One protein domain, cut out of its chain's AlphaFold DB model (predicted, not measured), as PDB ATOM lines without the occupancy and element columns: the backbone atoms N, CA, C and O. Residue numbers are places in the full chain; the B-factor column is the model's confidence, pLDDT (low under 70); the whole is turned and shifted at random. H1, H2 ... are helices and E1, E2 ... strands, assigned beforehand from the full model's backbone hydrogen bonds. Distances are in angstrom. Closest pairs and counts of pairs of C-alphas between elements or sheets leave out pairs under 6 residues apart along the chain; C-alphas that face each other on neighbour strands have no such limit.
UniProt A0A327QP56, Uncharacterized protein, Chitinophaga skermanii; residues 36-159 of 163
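What this domain is: This is residues 36 to 159 of the 163 residues of an uncharacterized protein of Chitinophaga skermanii (UniProt A0A327QP56). A small twisted sheet of three strands, E1 to E3, is covered on one face by two helices, H1 and the long H3, which cross nearly at right angles. H3 runs across the strands and on past the sheet, and the short H4 lies near that far end, while the short H2 lies off to the other end of the domain. The printed part has 124 residues, with four named helices and three named strands in the order H1 H2 E1 E2 E3 H3 H4, of mixed class; the sheet E1 - E2 - E3 is antiparallel. It is compact, with a radius of gyration of the C-alphas of 14.2 A and spans of 43 by 30 by 27 A.

How they stand to each other: Residues 37 to 38 pair antiparallel with residues 103 to 104 of E3, residues 103 to 108. H1, residues 45 to 58, is on the sheet at a height of 10.0 A, over E1, residues 81 to 86, and E2, residues 92 to 97; on the local plane it runs slantwise to E1 at 45 degrees. H2, residues 65 to 68, is only just not on the sheet, with 4 pairs of C-alphas within 10 A. E1, E2 and E3 form a meander, each strand the antiparallel neighbour of the one before, with hairpins E1 and E2, and E2 and E3. N 84 and O 94 are 3.0 A apart, and N 95 and O 106 2.9 A, within hydrogen-bond range. H3, residues 126 to 150, is on the same face as H1, two layers in all, at a height of 10.5 A; on the local plane it runs across E2 at 69 degrees. Residues 48 to 52 of H1 touch residues 140 to 148 of H3, about perpendicular at 89 degrees; their closest C-alphas are those of Tyr 51 and Ile 144, 5.8 A. H4, residues 155 to 158, is close to but not clearly touching H1, where the closest C-alphas, Ile 47 and Leu 158, are 6.5 A apart. Of the O i to N i+4 pairs, 9 of 10 in H1 and 19 of 21 in H3 are within range; H2 and H4 are too short for one.

Where its parts are: H1 begins at C-alpha 45 (14.114, 73.858, 66.195) and is 19.8 A long. E1, E2 and E3 measure 16.7, 16.9 and 15.1 A. H3, 34.8 A, runs from C-alpha 126 (26.905, 62.132, 46.737) to C-alpha 150 (7.335, 59.248, 75.379). H2 and H4 measure 5.1 and 4.7 A.

The domain as a whole: The C-alphas farthest apart are those of Lys 114 and Ser 156, 43.4 A. The printed part has no cut. The links H2 to E1 and E3 to H3 are long, with 12 and 17 residues. The mean pLDDT of the printed part is 87.4; residues 68 to 77 and 99 to 100 are under 70.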
ATOM      1  N   GLU A  36      26.693  73.829  54.760       85.50
ATOM      2  CA  GLU A  36      25.385  74.496  54.774       85.50
ATOM      3  C   GLU A  36      24.241  73.598  54.272       85.50
ATOM      4  O   GLU A  36      23.304  74.076  53.641       85.50
ATOM      5  N   TYR A  37      24.292  72.296  54.573       90.88
ATOM      6  CA  TYR A  37      23.280  71.326  54.154       90.88
ATOM      7  C   TYR A  37      22.030  71.439  55.031       90.88
ATOM      8  O   TYR A  37      22.075  71.067  56.213       90.88
ATOM      9  N   PRO A  38      20.905  71.966  54.506       90.44
ATOM     10  CA  PRO A  38      19.684  72.088  55.281       90.44
ATOM     11  C   PRO A  38      19.122  70.697  55.553       90.44
ATOM     12  O   PRO A  38      18.978  69.883  54.643       90.44
ATOM     13  N   VAL A  39      18.766  70.433  56.805       91.00
ATOM     14  CA  VAL A  39      18.099  69.187  57.170       91.00
ATOM     15  C   VAL A  39      16.600  69.436  57.164       91.00
ATOM     16  O   VAL A  39      16.063  70.139  58.029       91.00
ATOM     17  N   GLU A  40      15.918  68.882  56.165       89.69
ATOM     18  CA  GLU A  40      14.468  68.998  56.049       89.69
ATOM     19  C   GLU A  40      13.787  68.332  57.244       89.69
ATOM     20  O   GLU A  40      13.987  67.159  57.542       89.69
ATOM     21  N   THR A  41      12.982  69.102  57.976       90.62
ATOM     22  CA  THR A  41      12.258  68.567  59.126       90.62
ATOM     23  C   THR A  41      11.047  69.412  59.487       90.62
ATOM     24  O   THR A  41      11.090  70.652  59.524       90.62
ATOM     25  N   GLN A  42       9.967  68.712  59.828       91.62
ATOM     26  CA  GLN A  42       8.766  69.297  60.416       91.62
ATOM     27  C   GLN A  42       8.935  69.585  61.909       91.62
ATOM     28  O   GLN A  42       8.097  70.263  62.492       91.62
ATOM     29  N   LEU A  43      10.007  69.118  62.556       92.12
ATOM     30  CA  LEU A  43      10.239  69.400  63.967       92.12
ATOM     31  C   LEU A  43      10.589  70.868  64.193       92.12
ATOM     32  O   LEU A  43      11.350  71.485  63.443       92.12
ATOM     33  N   ARG A  44      10.058  71.440  65.275       90.81
ATOM     34  CA  ARG A  44      10.448  72.787  65.699       90.81
ATOM     35  C   ARG A  44      11.890  72.775  66.202       90.81
ATOM     36  O   ARG A  44      12.247  71.946  67.037       90.81
ATOM     37  N   SER A  45      12.695  73.763  65.805       86.94
ATOM     38  CA  SER A  45      14.114  73.858  66.195       86.94
ATOM     39  C   SER A  45      14.324  73.847  67.715       86.94
ATOM     40  O   SER A  45      15.313  73.305  68.200       86.94
ATOM     41  N   LYS A  46      13.366  74.390  68.487       86.62
ATOM     42  CA  LYS A  46      13.387  74.339  69.957       86.62
ATOM     43  C   LYS A  46      13.355  72.899  70.487       86.62
ATOM     44  O   LYS A  46      14.124  72.599  71.394       86.62
ATOM     45  N   ILE A  47      12.513  72.035  69.911       91.88
ATOM     46  CA  ILE A  47      12.434  70.616  70.285       91.88
ATOM     47  C   ILE A  47      13.724  69.901  69.919       91.88
ATOM     48  O   ILE A  47      14.274  69.188  70.753       91.88
ATOM     49  N   ILE A  48      14.217  70.115  68.693       91.56
ATOM     50  CA  ILE A  48      15.442  69.457  68.230       91.56
ATOM     51  C   ILE A  48      16.583  69.773  69.198       91.56
ATOM     52  O   ILE A  48      17.216  68.857  69.705       91.56
ATOM     53  N   ARG A  49      16.780  71.052  69.536       87.81
ATOM     54  CA  ARG A  49      17.821  71.479  70.479       87.81
ATOM     55  C   ARG A  49      17.686  70.810  71.851       87.81
ATOM     56  O   ARG A  49      18.663  70.278  72.366       87.81
ATOM     57  N   GLU A  50      16.489  70.826  72.435       88.00
ATOM     58  CA  GLU A  50      16.238  70.283  73.778       88.00
ATOM     59  C   GLU A  50      16.502  68.769  73.862       88.00
ATOM     60  O   GLU A  50      17.154  68.279  74.790       88.00
ATOM     61  N   TYR A  51      16.029  68.012  72.872       92.94
ATOM     62  CA  TYR A  51      16.189  66.560  72.865       92.94
ATOM     63  C   TYR A  51      17.564  66.114  72.368       92.94
ATOM     64  O   TYR A  51      18.054  65.076  72.820       92.94
ATOM     65  N   LEU A  52      18.231  66.898  71.518       91.38
ATOM     66  CA  LEU A  52      19.590  66.603  71.078       91.38
ATOM     67  C   LEU A  52      20.595  66.678  72.232       91.38
ATOM     68  O   LEU A  52      21.418  65.777  72.369       91.38
ATOM     69  N   ASP A  53      20.484  67.669  73.122       88.88
ATOM     70  CA  ASP A  53      21.311  67.718  74.338       88.88
ATOM     71  C   ASP A  53      21.121  66.453  75.192       88.88
ATOM     72  O   ASP A  53      22.073  65.891  75.737       88.88
ATOM     73  N   THR A  54      19.887  65.946  75.256       90.81
ATOM     74  CA  THR A  54      19.591  64.691  75.953       90.81
ATOM     75  C   THR A  54      20.226  63.485  75.255       90.81
ATOM     76  O   THR A  54      20.750  62.601  75.938       90.81
ATOM     77  N   LEU A  55      20.211  63.431  73.919       91.44
ATOM     78  CA  LEU A  55      20.891  62.382  73.153       91.44
ATOM     79  C   LEU A  55      22.398  62.386  73.426       91.44
ATOM     80  O   LEU A  55      22.958  61.351  73.793       91.44
ATOM     81  N   ILE A  56      23.030  63.554  73.325       90.31
ATOM     82  CA  ILE A  56      24.468  63.741  73.545       90.31
ATOM     83  C   ILE A  56      24.855  63.278  74.951       90.31
ATOM     84  O   ILE A  56      25.709  62.406  75.101       90.31
ATOM     85  N   LEU A  57      24.176  63.787  75.981       87.31
ATOM     86  CA  LEU A  57      24.571  63.560  77.373       87.31
ATOM     87  C   LEU A  57      24.181  62.183  77.919       87.31
ATOM     88  O   LEU A  57      24.835  61.681  78.831       87.31
ATOM     89  N   LYS A  58      23.097  61.574  77.418       86.31
ATOM     90  CA  LYS A  58      22.506  60.374  78.044       86.31
ATOM     91  C   LYS A  58      22.419  59.153  77.137       86.31
ATOM     92  O   LYS A  58      22.070  58.079  77.625       86.31
ATOM     93  N   ARG A  59      22.677  59.283  75.832       83.38
ATOM     94  CA  ARG A  59      22.490  58.192  74.855       83.38
ATOM     95  C   ARG A  59      23.754  57.831  74.076       83.38
ATOM     96  O   ARG A  59      23.663  57.094  73.106       83.38
ATOM     97  N   GLY A  60      24.924  58.272  74.540       85.94
ATOM     98  CA  GLY A  60      26.215  57.830  73.998       85.94
ATOM     99  C   GLY A  60      26.660  58.555  72.728       85.94
ATOM    100  O   GLY A  60      27.590  58.098  72.074       85.94
ATOM    101  N   TYR A  61      26.028  59.685  72.415       91.25
ATOM    102  CA  TYR A  61      26.357  60.546  71.276       91.25
ATOM    103  C   TYR A  61      27.405  61.623  71.609       91.25
ATOM    104  O   TYR A  61      27.693  62.497  70.791       91.25
ATOM    105  N   MET A  62      27.958  61.589  72.825       91.31
ATOM    106  CA  MET A  62      29.017  62.491  73.266       91.31
ATOM    107  C   MET A  62      30.312  62.218  72.502       91.31
ATOM    108  O   MET A  62      30.734  61.068  72.368       91.31
ATOM    109  N   VAL A  63      30.959  63.289  72.046       88.94
ATOM    110  CA  VAL A  63      32.284  63.215  71.430       88.94
ATOM    111  C   VAL A  63      33.281  62.659  72.455       88.94
ATOM    112  O   VAL A  63      33.391  63.215  73.548       88.94
ATOM    113  N   PRO A  64      34.000  61.564  72.156       87.88
ATOM    114  CA  PRO A  64      34.969  61.010  73.087       87.88
ATOM    115  C   PRO A  64      36.235  61.886  73.151       87.88
ATOM    116  O   PRO A  64      36.615  62.477  72.135       87.88
ATOM    117  N   PRO A  65      36.975  61.881  74.279       86.00
ATOM    118  CA  PRO A  65      38.140  62.752  74.481       86.00
ATOM    119  C   PRO A  65      39.217  62.667  73.394       86.00
ATOM    120  O   PRO A  65      39.842  63.666  73.053       86.00
ATOM    121  N   LYS A  66      39.401  61.488  72.777       83.19
ATOM    122  CA  LYS A  66      40.351  61.290  71.664       83.19
ATOM    123  C   LYS A  66      40.087  62.194  70.452       83.19
ATOM    124  O   LYS A  66      40.985  62.389  69.640       83.19
ATOM    125  N   TRP A  67      38.866  62.712  70.321       77.88
ATOM    126  CA  TRP A  67      38.439  63.557  69.214       77.88
ATOM    127  C   TRP A  67      38.234  65.027  69.614       77.88
ATOM    128  O   TRP A  67      38.014  65.863  68.742       77.88
ATOM    129  N   GLU A  68      38.355  65.385  70.898       69.81
ATOM    130  CA  GLU A  68      38.169  66.769  71.371       69.81
ATOM    131  C   GLU A  68      39.164  67.751  70.732       69.81
ATOM    132  O   GLU A  68      38.805  68.889  70.425       69.81
ATOM    133  N   SER A  69      40.389  67.291  70.456       68.00
ATOM    134  CA  SER A  69      41.442  68.088  69.813       68.00
ATOM    135  C   SER A  69      41.187  68.377  68.333       68.00
ATOM    136  O   SER A  69      41.835  69.253  67.767       68.00
ATOM    137  N   PHE A  70      40.255  67.667  67.688       69.00
ATOM    138  CA  PHE A  70      39.775  68.014  66.350       69.00
ATOM    139  C   PHE A  70      38.715  69.099  66.485       69.00
ATOM    140  O   PHE A  70      37.551  68.917  66.155       69.00
ATOM    141  N   THR A  71      39.109  70.234  67.044       62.38
ATOM    142  CA  THR A  71      38.249  71.397  67.202       62.38
ATOM    143  C   THR A  71      38.566  72.379  66.074       62.38
ATOM    144  O   THR A  71      39.714  72.768  65.864       62.38
ATOM    145  N   LYS A  72      37.555  72.758  65.289       61.19
ATOM    146  CA  LYS A  72      37.627  73.906  64.378       61.19
ATOM    147  C   LYS A  72      37.783  75.161  65.250       61.19
ATOM    148  O   LYS A  72      37.252  75.197  66.354       61.19
ATOM    149  N   LEU A  73      38.488  76.189  64.772       53.31
ATOM    150  CA  LEU A  73      38.751  77.417  65.552       53.31
ATOM    151  C   LEU A  73      37.483  78.219  65.926       53.31
ATOM    152  O   LEU A  73      37.576  79.174  66.690       53.31
ATOM    153  N   VAL A  74      36.318  77.863  65.375       55.59
ATOM    154  CA  VAL A  74      35.021  78.494  65.653       55.59
ATOM    155  C   VAL A  74      34.267  77.623  66.651       55.59
ATOM    156  O   VAL A  74      34.184  76.420  66.422       55.59
ATOM    157  N   ASP A  75      33.726  78.216  67.721       56.44
ATOM    158  CA  ASP A  75      33.035  77.532  68.828       56.44
ATOM    159  C   ASP A  75      32.031  76.470  68.341       56.44
ATOM    160  O   ASP A  75      30.875  76.753  67.996       56.44
ATOM    161  N   LEU A  76      32.513  75.223  68.308       62.78
ATOM    162  CA  LEU A  76      31.792  74.058  67.799       62.78
ATOM    163  C   LEU A  76      30.637  73.653  68.717       62.78
ATOM    164  O   LEU A  76      29.613  73.178  68.239       62.78
ATOM    165  N   ASP A  77      30.779  73.873  70.021       61.38
ATOM    166  CA  ASP A  77      29.724  73.612  70.993       61.38
ATOM    167  C   ASP A  77      29.292  74.934  71.625       61.38
ATOM    168  O   ASP A  77      29.945  75.482  72.510       61.38
ATOM    169  N   SER A  78      28.172  75.461  71.143       73.25
ATOM    170  CA  SER A  78      27.573  76.703  71.622       73.25
ATOM    171  C   SER A  78      26.070  76.514  71.843       73.25
ATOM    172  O   SER A  78      25.526  75.415  71.728       73.25
ATOM    173  N   VAL A  79      25.350  77.593  72.151       72.19
ATOM    174  CA  VAL A  79      23.875  77.557  72.183       72.19
ATOM    175  C   VAL A  79      23.292  77.256  70.793       72.19
ATOM    176  O   VAL A  79      22.176  76.740  70.688       72.19
ATOM    177  N   TYR A  80      24.046  77.561  69.733       78.81
ATOM    178  CA  TYR A  80      23.613  77.436  68.345       78.81
ATOM    179  C   TYR A  80      24.285  76.304  67.585       78.81
ATOM    180  O   TYR A  80      23.818  76.006  66.495       78.81
ATOM    181  N   ASN A  81      25.327  75.677  68.129       85.75
ATOM    182  CA  ASN A  81      26.046  74.593  67.471       85.75
ATOM    183  C   ASN A  81      26.228  73.419  68.430       85.75
ATOM    184  O   ASN A  81      26.516  73.626  69.610       85.75
ATOM    185  N   LYS A  82      26.044  72.197  67.936       88.38
ATOM    186  CA  LYS A  82      26.242  70.972  68.715       88.38
ATOM    187  C   LYS A  82      26.981  69.938  67.895       88.38
ATOM    188  O   LYS A  82      26.629  69.700  66.738       88.38
ATOM    189  N   ARG A  83      27.945  69.275  68.526       90.00
ATOM    190  CA  ARG A  83      28.551  68.068  67.975       90.00
ATOM    191  C   ARG A  83      27.805  66.814  68.394       90.00
ATOM    192  O   ARG A  83      27.409  66.663  69.547       90.00
ATOM    193  N   ILE A  84      27.682  65.891  67.454       91.75
ATOM    194  CA  ILE A  84      27.150  64.555  67.696       91.75
ATOM    195  C   ILE A  84      28.120  63.511  67.157       91.75
ATOM    196  O   ILE A  84      28.619  63.645  66.043       91.75
ATOM    197  N   TYR A  85      28.419  62.501  67.968       93.00
ATOM    198  CA  TYR A  85      29.344  61.421  67.642       93.00
ATOM    199  C   TYR A  85      28.603  60.108  67.404       93.00
ATOM    200  O   TYR A  85      27.766  59.701  68.210       93.00
ATOM    201  N   PHE A  86      28.968  59.420  66.326       93.31
ATOM    202  CA  PHE A  86      28.468  58.102  65.969       93.31
ATOM    203  C   PHE A  86      29.607  57.096  66.084       93.31
ATOM    204  O   PHE A  86      30.603  57.161  65.368       93.31
ATOM    205  N   ARG A  87      29.450  56.142  67.005       90.00
ATOM    206  CA  ARG A  87      30.427  55.064  67.212       90.00
ATOM    207  C   ARG A  87      30.328  53.955  66.158       90.00
ATOM    208  O   ARG A  87      31.283  53.208  65.974       90.00
ATOM    209  N   GLN A  88      29.154  53.792  65.550       86.00
ATOM    210  CA  GLN A  88      28.876  52.745  64.564       86.00
ATOM    211  C   GLN A  88      29.596  53.055  63.254       86.00
ATOM    212  O   GLN A  88      29.745  54.224  62.929       86.00
ATOM    213  N   GLU A  89      30.020  52.039  62.499       84.50
ATOM    214  CA  GLU A  89      30.761  52.269  61.256       84.50
ATOM    215  C   GLU A  89      29.925  53.050  60.210       84.50
ATOM    216  O   GLU A  89      28.742  52.750  60.018       84.50
ATOM    217  N   PRO A  90      30.513  54.060  59.537       88.00
ATOM    218  CA  PRO A  90      31.823  54.644  59.836       88.00
ATOM    219  C   PRO A  90      31.798  55.462  61.139       88.00
ATOM    220  O   PRO A  90      30.864  56.226  61.369       88.00
ATOM    221  N   GLU A  91      32.839  55.314  61.970       90.44
ATOM    222  CA  GLU A  91      33.011  56.144  63.169       90.44
ATOM    223  C   GLU A  91      33.182  57.612  62.747       90.44
ATOM    224  O   GLU A  91      34.164  57.960  62.085       90.44
ATOM    225  N   GLU A  92      32.245  58.477  63.134       92.19
ATOM    226  CA  GLU A  92      32.189  59.849  62.625       92.19
ATOM    227  C   GLU A  92      31.569  60.845  63.611       92.19
ATOM    228  O   GLU A  92      30.984  60.479  64.633       92.19
ATOM    229  N   MET A  93      31.731  62.136  63.321       92.12
ATOM    230  CA  MET A  93      31.123  63.221  64.093       92.12
ATOM    231  C   MET A  93      30.524  64.268  63.174       92.12
ATOM    232  O   MET A  93      31.146  64.639  62.182       92.12
ATOM    233  N   TYR A  94      29.382  64.824  63.553       92.31
ATOM    234  CA  TYR A  94      28.748  65.912  62.816       92.31
ATOM    235  C   TYR A  94      28.718  67.184  63.646       92.31
ATOM    236  O   TYR A  94      28.527  67.122  64.862       92.31
ATOM    237  N   LEU A  95      28.862  68.328  62.979       90.38
ATOM    238  CA  LEU A  95      28.531  69.633  63.534       90.38
ATOM    239  C   LEU A  95      27.168  70.077  63.010       90.38
ATOM    240  O   LEU A  95      26.959  70.188  61.800       90.38
ATOM    241  N   LEU A  96      26.250  70.336  63.935       90.81
ATOM    242  CA  LEU A  96      24.884  70.747  63.647       90.81
ATOM    243  C   LEU A  96      24.649  72.170  64.142       90.81
ATOM    244  O   LEU A  96      24.938  72.460  65.303       90.81
ATOM    245  N   SER A  97      24.088  73.032  63.293       88.25
ATOM    246  CA  SER A  97      23.742  74.415  63.627       88.25
ATOM    247  C   SER A  97      22.229  74.638  63.726       88.25
ATOM    248  O   SER A  97      21.443  74.010  63.017       88.25
ATOM    249  N   PHE A  98      21.832  75.553  64.618       82.62
ATOM    250  CA  PHE A  98      20.449  75.899  64.981       82.62
ATOM    251  C   PHE A  98      20.176  77.413  64.935       82.62
ATOM    252  O   PHE A  98      19.140  77.863  65.426       82.62
ATOM    253  N   GLY A  99      21.100  78.217  64.391       67.69
ATOM    254  CA  GLY A  99      21.038  79.690  64.376       67.69
ATOM    255  C   GLY A  99      19.885  80.306  63.564       67.69
ATOM    256  O   GLY A  99      19.702  81.519  63.586       67.69
ATOM    257  N   GLY A 100      19.093  79.484  62.874       69.75
ATOM    258  CA  GLY A 100      17.887  79.890  62.148       69.75
ATOM    259  C   GLY A 100      17.198  78.689  61.501       69.75
ATOM    260  O   GLY A 100      16.023  78.433  61.749       69.75
ATOM    261  N   ALA A 101      17.970  77.892  60.761       77.81
ATOM    262  CA  ALA A 101      17.576  76.580  60.250       77.81
ATOM    263  C   ALA A 101      18.357  75.467  60.967       77.81
ATOM    264  O   ALA A 101      19.386  75.738  61.587       77.81
ATOM    265  N   PHE A 102      17.853  74.231  60.897       89.38
ATOM    266  CA  PHE A 102      18.604  73.051  61.323       89.38
ATOM    267  C   PHE A 102      19.499  72.610  60.164       89.38
ATOM    268  O   PHE A 102      18.994  72.236  59.106       89.38
ATOM    269  N   VAL A 103      20.811  72.743  60.339       91.25
ATOM    270  CA  VAL A 103      21.788  72.628  59.249       91.25
ATOM    271  C   VAL A 103      22.944  71.738  59.679       91.25
ATOM    272  O   VAL A 103      23.466  71.891  60.783       91.25
ATOM    273  N   LEU A 104      23.373  70.848  58.791       92.44
ATOM    274  CA  LEU A 104      24.646  70.150  58.898       92.44
ATOM    275  C   LEU A 104      25.747  71.029  58.300       92.44
ATOM    276  O   LEU A 104      25.717  71.363  57.115       92.44
ATOM    277  N   THR A 105      26.721  71.418  59.117       90.19
ATOM    278  CA  THR A 105      27.784  72.337  58.685       90.19
ATOM    279  C   THR A 105      29.096  71.618  58.405       90.19
ATOM    280  O   THR A 105      29.844  72.043  57.524       90.19
ATOM    281  N   ASP A 106      29.379  70.529  59.124       89.81
ATOM    282  CA  ASP A 106      30.646  69.813  59.018       89.81
ATOM    283  C   ASP A 106      30.481  68.326  59.351       89.81
ATOM    284  O   ASP A 106      29.750  67.962  60.274       89.81
ATOM    285  N   VAL A 107      31.235  67.475  58.654       91.88
ATOM    286  CA  VAL A 107      31.307  66.027  58.904       91.88
ATOM    287  C   VAL A 107      32.758  65.617  59.106       91.88
ATOM    288  O   VAL A 107      33.591  65.794  58.226       91.88
ATOM    289  N   PHE A 108      33.093  65.041  60.251       90.19
ATOM    290  CA  PHE A 108      34.356  64.342  60.443       90.19
ATOM    291  C   PHE A 108      34.145  62.863  60.159       90.19
ATOM    292  O   PHE A 108      33.530  62.176  60.967       90.19
ATOM    293  N   ASN A 109      34.690  62.374  59.050       91.25
ATOM    294  CA  ASN A 109      34.701  60.959  58.710       91.25
ATOM    295  C   ASN A 109      36.086  60.605  58.135       91.25
ATOM    296  O   ASN A 109      36.427  61.075  57.042       91.25
ATOM    297  N   PRO A 110      36.899  59.796  58.841       87.38
ATOM    298  CA  PRO A 110      38.249  59.443  58.404       87.38
ATOM    299  C   PRO A 110      38.320  58.731  57.048       87.38
ATOM    300  O   PRO A 110      39.369  58.796  56.402       87.38
ATOM    301  N   ASN A 111      37.234  58.084  56.611       90.00
ATOM    302  CA  ASN A 111      37.160  57.410  55.312       90.00
ATOM    303  C   ASN A 111      37.042  58.413  54.157       90.00
ATOM    304  O   ASN A 111      37.533  58.136  53.067       90.00
ATOM    305  N   ILE A 112      36.456  59.589  54.406       89.69
ATOM    306  CA  ILE A 112      36.365  60.682  53.429       89.69
ATOM    307  C   ILE A 112      37.611  61.571  53.521       89.69
ATOM    308  O   ILE A 112      38.254  61.884  52.518       89.69
ATOM    309  N   ARG A 113      37.989  61.970  54.744       86.56
ATOM    310  CA  ARG A 113      39.137  62.848  55.003       86.56
ATOM    311  C   ARG A 113      39.878  62.434  56.273       86.56
ATOM    312  O   ARG A 113      39.439  62.691  57.388       86.56
ATOM    313  N   LYS A 114      41.084  61.883  56.097       77.56
ATOM    314  CA  LYS A 114      41.846  61.184  57.150       77.56
ATOM    315  C   LYS A 114      42.185  62.003  58.410       77.56
ATOM    316  O   LYS A 114      42.406  61.400  59.449       77.56
ATOM    317  N   TYR A 115      42.215  63.338  58.359       76.00
ATOM    318  CA  TYR A 115      42.624  64.182  59.499       76.00
ATOM    319  C   TYR A 115      41.899  65.532  59.558       76.00
ATOM    320  O   TYR A 115      42.511  66.564  59.832       76.00
ATOM    321  N   GLY A 116      40.602  65.564  59.267       79.69
ATOM    322  CA  GLY A 116      39.849  66.804  59.414       79.69
ATOM    323  C   GLY A 116      38.403  66.703  58.978       79.69
ATOM    324  O   GLY A 116      37.979  65.705  58.404       79.69
ATOM    325  N   TYR A 117      37.668  67.778  59.233       86.38
ATOM    326  CA  TYR A 117      36.287  67.897  58.800       86.38
ATOM    327  C   TYR A 117      36.189  68.062  57.282       86.38
ATOM    328  O   TYR A 117      36.989  68.747  56.634       86.38
ATOM    329  N   VAL A 118      35.170  67.429  56.729       88.69
ATOM    330  CA  VAL A 118      34.570  67.718  55.439       88.69
ATOM    331  C   VAL A 118      33.624  68.888  55.669       88.69
ATOM    332  O   VAL A 118      32.623  68.765  56.370       88.69
ATOM    333  N   SER A 119      34.002  70.042  55.136       85.81
ATOM    334  CA  SER A 119      33.269  71.299  55.294       85.81
ATOM    335  C   SER A 119      33.059  72.019  53.957       85.81
ATOM    336  O   SER A 119      32.535  73.123  53.937       85.81
ATOM    337  N   ASP A 120      33.502  71.411  52.852       84.94
ATOM    338  CA  ASP A 120      33.272  71.852  51.474       84.94
ATOM    339  C   ASP A 120      32.424  70.771  50.786       84.94
ATOM    340  O   ASP A 120      32.873  69.618  50.745       84.94
ATOM    341  N   PRO A 121      31.237  71.110  50.246       84.44
ATOM    342  CA  PRO A 121      30.367  70.172  49.535       84.44
ATOM    343  C   PRO A 121      31.083  69.376  48.441       84.44
ATOM    344  O   PRO A 121      30.799  68.205  48.227       84.44
ATOM    345  N   LYS A 122      32.091  69.965  47.785       86.56
ATOM    346  CA  LYS A 122      32.857  69.299  46.718       86.56
ATOM    347  C   LYS A 122      33.705  68.129  47.210       86.56
ATOM    348  O   LYS A 122      34.163  67.328  46.401       86.56
ATOM    349  N   LEU A 123      33.972  68.071  48.514       87.50
ATOM    350  CA  LEU A 123      34.712  66.988  49.155       87.50
ATOM    351  C   LEU A 123      33.783  65.887  49.679       87.50
ATOM    352  O   LEU A 123      34.290  64.882  50.171       87.50
ATOM    353  N   MET A 124      32.462  66.076  49.596       90.12
ATOM    354  CA  MET A 124      31.462  65.092  49.992       90.12
ATOM    355  C   MET A 124      30.983  64.319  48.752       90.12
ATOM    356  O   MET A 124      30.335  64.903  47.882       90.12
ATOM    357  N   PRO A 125      31.286  63.016  48.627       91.62
ATOM    358  CA  PRO A 125      30.657  62.177  47.612       91.62
ATOM    359  C   PRO A 125      29.132  62.161  47.782       91.62
ATOM    360  O   PRO A 125      28.643  62.127  48.909       91.62
ATOM    361  N   ALA A 126      28.374  62.119  46.683       92.31
ATOM    362  CA  ALA A 126      26.905  62.132  46.737       92.31
ATOM    363  C   ALA A 126      26.318  60.958  47.549       92.31
ATOM    364  O   ALA A 126      25.328  61.117  48.256       92.31
ATOM    365  N   GLU A 127      26.958  59.789  47.483       94.12
ATOM    366  CA  GLU A 127      26.597  58.609  48.279       94.12
ATOM    367  C   GLU A 127      26.799  58.827  49.788       94.12
ATOM    368  O   GLU A 127      25.964  58.418  50.594       94.12
ATOM    369  N   GLU A 128      27.864  59.531  50.177       93.69
ATOM    370  CA  GLU A 128      28.130  59.882  51.573       93.69
ATOM    371  C   GLU A 128      27.175  60.969  52.058       93.69
ATOM    372  O   GLU A 128      26.666  60.877  53.171       93.69
ATOM    373  N   GLU A 129      26.870  61.959  51.217       93.69
ATOM    374  CA  GLU A 129      25.855  62.968  51.515       93.69
ATOM    375  C   GLU A 129      24.503  62.312  51.816       93.69
ATOM    376  O   GLU A 129      23.935  62.545  52.883       93.69
ATOM    377  N   GLN A 130      24.024  61.431  50.932       94.69
ATOM    378  CA  GLN A 130      22.766  60.719  51.140       94.69
ATOM    379  C   GLN A 130      22.786  59.905  52.443       94.69
ATOM    380  O   GLN A 130      21.877  60.041  53.262       94.69
ATOM    381  N   ARG A 131      23.838  59.112  52.680       95.12
ATOM    382  CA  ARG A 131      23.987  58.297  53.896       95.12
ATOM    383  C   ARG A 131      23.971  59.149  55.166       95.12
ATOM    384  O   ARG A 131      23.339  58.784  56.158       95.12
ATOM    385  N   VAL A 132      24.678  60.277  55.156       95.00
ATOM    386  CA  VAL A 132      24.734  61.209  56.287       95.00
ATOM    387  C   VAL A 132      23.350  61.794  56.568       95.00
ATOM    388  O   VAL A 132      22.935  61.843  57.730       95.00
ATOM    389  N   MET A 133      22.615  62.185  55.525       94.69
ATOM    390  CA  MET A 133      21.259  62.724  55.654       94.69
ATOM    391  C   MET A 133      20.260  61.673  56.155       94.69
ATOM    392  O   MET A 133      19.477  61.963  57.061       94.69
ATOM    393  N   GLU A 134      20.335  60.436  55.662       94.94
ATOM    394  CA  GLU A 134      19.534  59.308  56.158       94.94
ATOM    395  C   GLU A 134      19.827  59.010  57.636       94.94
ATOM    396  O   GLU A 134      18.904  58.840  58.436       94.94
ATOM    397  N   ARG A 135      21.103  59.022  58.038       94.31
ATOM    398  CA  ARG A 135      21.518  58.856  59.441       94.31
ATOM    399  C   ARG A 135      20.975  59.981  60.324       94.31
ATOM    400  O   ARG A 135      20.458  59.711  61.406       94.31
ATOM    401  N   LEU A 136      21.038  61.237  59.876       94.00
ATOM    402  CA  LEU A 136      20.438  62.361  60.603       94.00
ATOM    403  C   LEU A 136      18.921  62.212  60.751       94.00
ATOM    404  O   LEU A 136      18.386  62.477  61.829       94.00
ATOM    405  N   GLN A 137      18.230  61.754  59.712       94.94
ATOM    406  CA  GLN A 137      16.796  61.510  59.791       94.94
ATOM    407  C   GLN A 137      16.475  60.393  60.792       94.94
ATOM    408  O   GLN A 137      15.742  60.612  61.757       94.94
ATOM    409  N   HIS A 138      17.053  59.211  60.604       94.12
ATOM    410  CA  HIS A 138      16.617  58.008  61.311       94.12
ATOM    411  C   HIS A 138      17.234  57.834  62.696       94.12
ATOM    412  O   HIS A 138      16.560  57.401  63.629       94.12
ATOM    413  N   GLU A 139      18.508  58.181  62.873       92.94
ATOM    414  CA  GLU A 139      19.171  58.003  64.165       92.94
ATOM    415  C   GLU A 139      18.937  59.202  65.089       92.94
ATOM    416  O   GLU A 139      18.868  59.030  66.310       92.94
ATOM    417  N   ILE A 140      18.758  60.407  64.530       93.94
ATOM    418  CA  ILE A 140      18.588  61.637  65.315       93.94
ATOM    419  C   ILE A 140      17.135  62.103  65.338       93.94
ATOM    420  O   ILE A 140      16.531  62.109  66.411       93.94
ATOM    421  N   LEU A 141      16.558  62.504  64.203       95.00
ATOM    422  CA  LEU A 141      15.233  63.136  64.187       95.00
ATOM    423  C   LEU A 141      14.125  62.175  64.635       95.00
ATOM    424  O   LEU A 141      13.349  62.531  65.524       95.00
ATOM    425  N   ASP A 142      14.088  60.952  64.110       95.81
ATOM    426  CA  ASP A 142      13.095  59.942  64.502       95.81
ATOM    427  C   ASP A 142      13.237  59.567  65.989       95.81
ATOM    428  O   ASP A 142      12.243  59.437  66.714       95.81
ATOM    429  N   THR A 143      14.472  59.485  66.496       95.19
ATOM    430  CA  THR A 143      14.732  59.249  67.924       95.19
ATOM    431  C   THR A 143      14.235  60.409  68.788       95.19
ATOM    432  O   THR A 143      13.623  60.177  69.835       95.19
ATOM    433  N   ILE A 144      14.443  61.657  68.355       95.38
ATOM    434  CA  ILE A 144      13.903  62.846  69.028       95.38
ATOM    435  C   ILE A 144      12.374  62.775  69.078       95.38
ATOM    436  O   ILE A 144      11.802  62.992  70.148       95.38
ATOM    437  N   VAL A 145      11.710  62.411  67.975       96.56
ATOM    438  CA  VAL A 145      10.251  62.214  67.945       96.56
ATOM    439  C   VAL A 145       9.830  61.172  68.972       96.56
ATOM    440  O   VAL A 145       8.971  61.446  69.811       96.56
ATOM    441  N   ALA A 146      10.458  59.996  68.961       96.00
ATOM    442  CA  ALA A 146      10.122  58.917  69.883       96.00
ATOM    443  C   ALA A 146      10.300  59.331  71.355       96.00
ATOM    444  O   ALA A 146       9.469  59.000  72.208       96.00
ATOM    445  N   MET A 147      11.358  60.082  71.668       95.44
ATOM    446  CA  MET A 147      11.598  60.610  73.012       95.44
ATOM    447  C   MET A 147      10.561  61.667  73.410       95.44
ATOM    448  O   MET A 147      10.031  61.601  74.518       95.44
ATOM    449  N   ALA A 148      10.239  62.605  72.518       95.69
ATOM    450  CA  ALA A 148       9.247  63.644  72.775       95.69
ATOM    451  C   ALA A 148       7.850  63.054  72.993       95.69
ATOM    452  O   ALA A 148       7.164  63.407  73.955       95.69
ATOM    453  N   LYS A 149       7.465  62.073  72.171       96.31
ATOM    454  CA  LYS A 149       6.213  61.324  72.325       96.31
ATOM    455  C   LYS A 149       6.155  60.569  73.650       96.31
ATOM    456  O   LYS A 149       5.136  60.626  74.330       96.31
ATOM    457  N   ARG A 150       7.250  59.922  74.068       95.75
ATOM    458  CA  ARG A 150       7.335  59.248  75.379       95.75
ATOM    459  C   ARG A 150       7.153  60.215  76.551       95.75
ATOM    460  O   ARG A 150       6.604  59.831  77.577       95.75
ATOM    461  N   ASN A 151       7.586  61.459  76.384       96.06
ATOM    462  CA  ASN A 151       7.412  62.525  77.366       96.06
ATOM    463  C   ASN A 151       6.056  63.248  77.240       96.06
ATOM    464  O   ASN A 151       5.856  64.272  77.888       96.06
ATOM    465  N   ASN A 152       5.121  62.723  76.437       96.62
ATOM    466  CA  ASN A 152       3.788  63.284  76.197       96.62
ATOM    467  C   ASN A 152       3.794  64.717  75.635       96.62
ATOM    468  O   ASN A 152       2.888  65.500  75.917       96.62
ATOM    469  N   VAL A 153       4.801  65.075  74.830       96.06
ATOM    470  CA  VAL A 153       4.812  66.363  74.121       96.06
ATOM    471  C   VAL A 153       3.700  66.361  73.055       96.06
ATOM    472  O   VAL A 153       3.700  65.473  72.198       96.06
ATOM    473  N   PRO A 154       2.759  67.328  73.070       95.44
ATOM    474  CA  PRO A 154       1.695  67.413  72.069       95.44
ATOM    475  C   PRO A 154       2.222  67.734  70.666       95.44
ATOM    476  O   PRO A 154       3.196  68.471  70.518       95.44
ATOM    477  N   ASP A 155       1.515  67.284  69.628       94.88
ATOM    478  CA  ASP A 155       1.937  67.487  68.232       94.88
ATOM    479  C   ASP A 155       1.985  68.947  67.799       94.88
ATOM    480  O   ASP A 155       2.888  69.334  67.062       94.88
ATOM    481  N   SER A 156       1.099  69.779  68.344       93.38
ATOM    482  CA  SER A 156       1.113  71.231  68.134       93.38
ATOM    483  C   SER A 156       2.400  71.901  68.631       93.38
ATOM    484  O   SER A 156       2.815  72.936  68.104       93.38
ATOM    485  N   VAL A 157       3.050  71.305  69.635       93.62
ATOM    486  CA  VAL A 157       4.328  71.759  70.195       93.62
ATOM    487  C   VAL A 157       5.504  71.093  69.479       93.62
ATOM    488  O   VAL A 157       6.551  71.716  69.311       93.62
ATOM    489  N   LEU A 158       5.335  69.841  69.049       94.12
ATOM    490  CA  LEU A 158       6.377  69.041  68.411       94.12
ATOM    491  C   LEU A 158       6.695  69.526  66.990       94.12
ATOM    492  O   LEU A 158       7.862  69.748  66.644       94.12
ATOM    493  N   TYR A 159       5.651  69.723  66.188       94.44
ATOM    494  CA  TYR A 159       5.757  70.006  64.764       94.44
ATOM    495  C   TYR A 159       5.477  71.475  64.442       94.44
ATOM    496  O   TYR A 159       4.768  72.186  65.163       94.44
TER     497      TYR A 159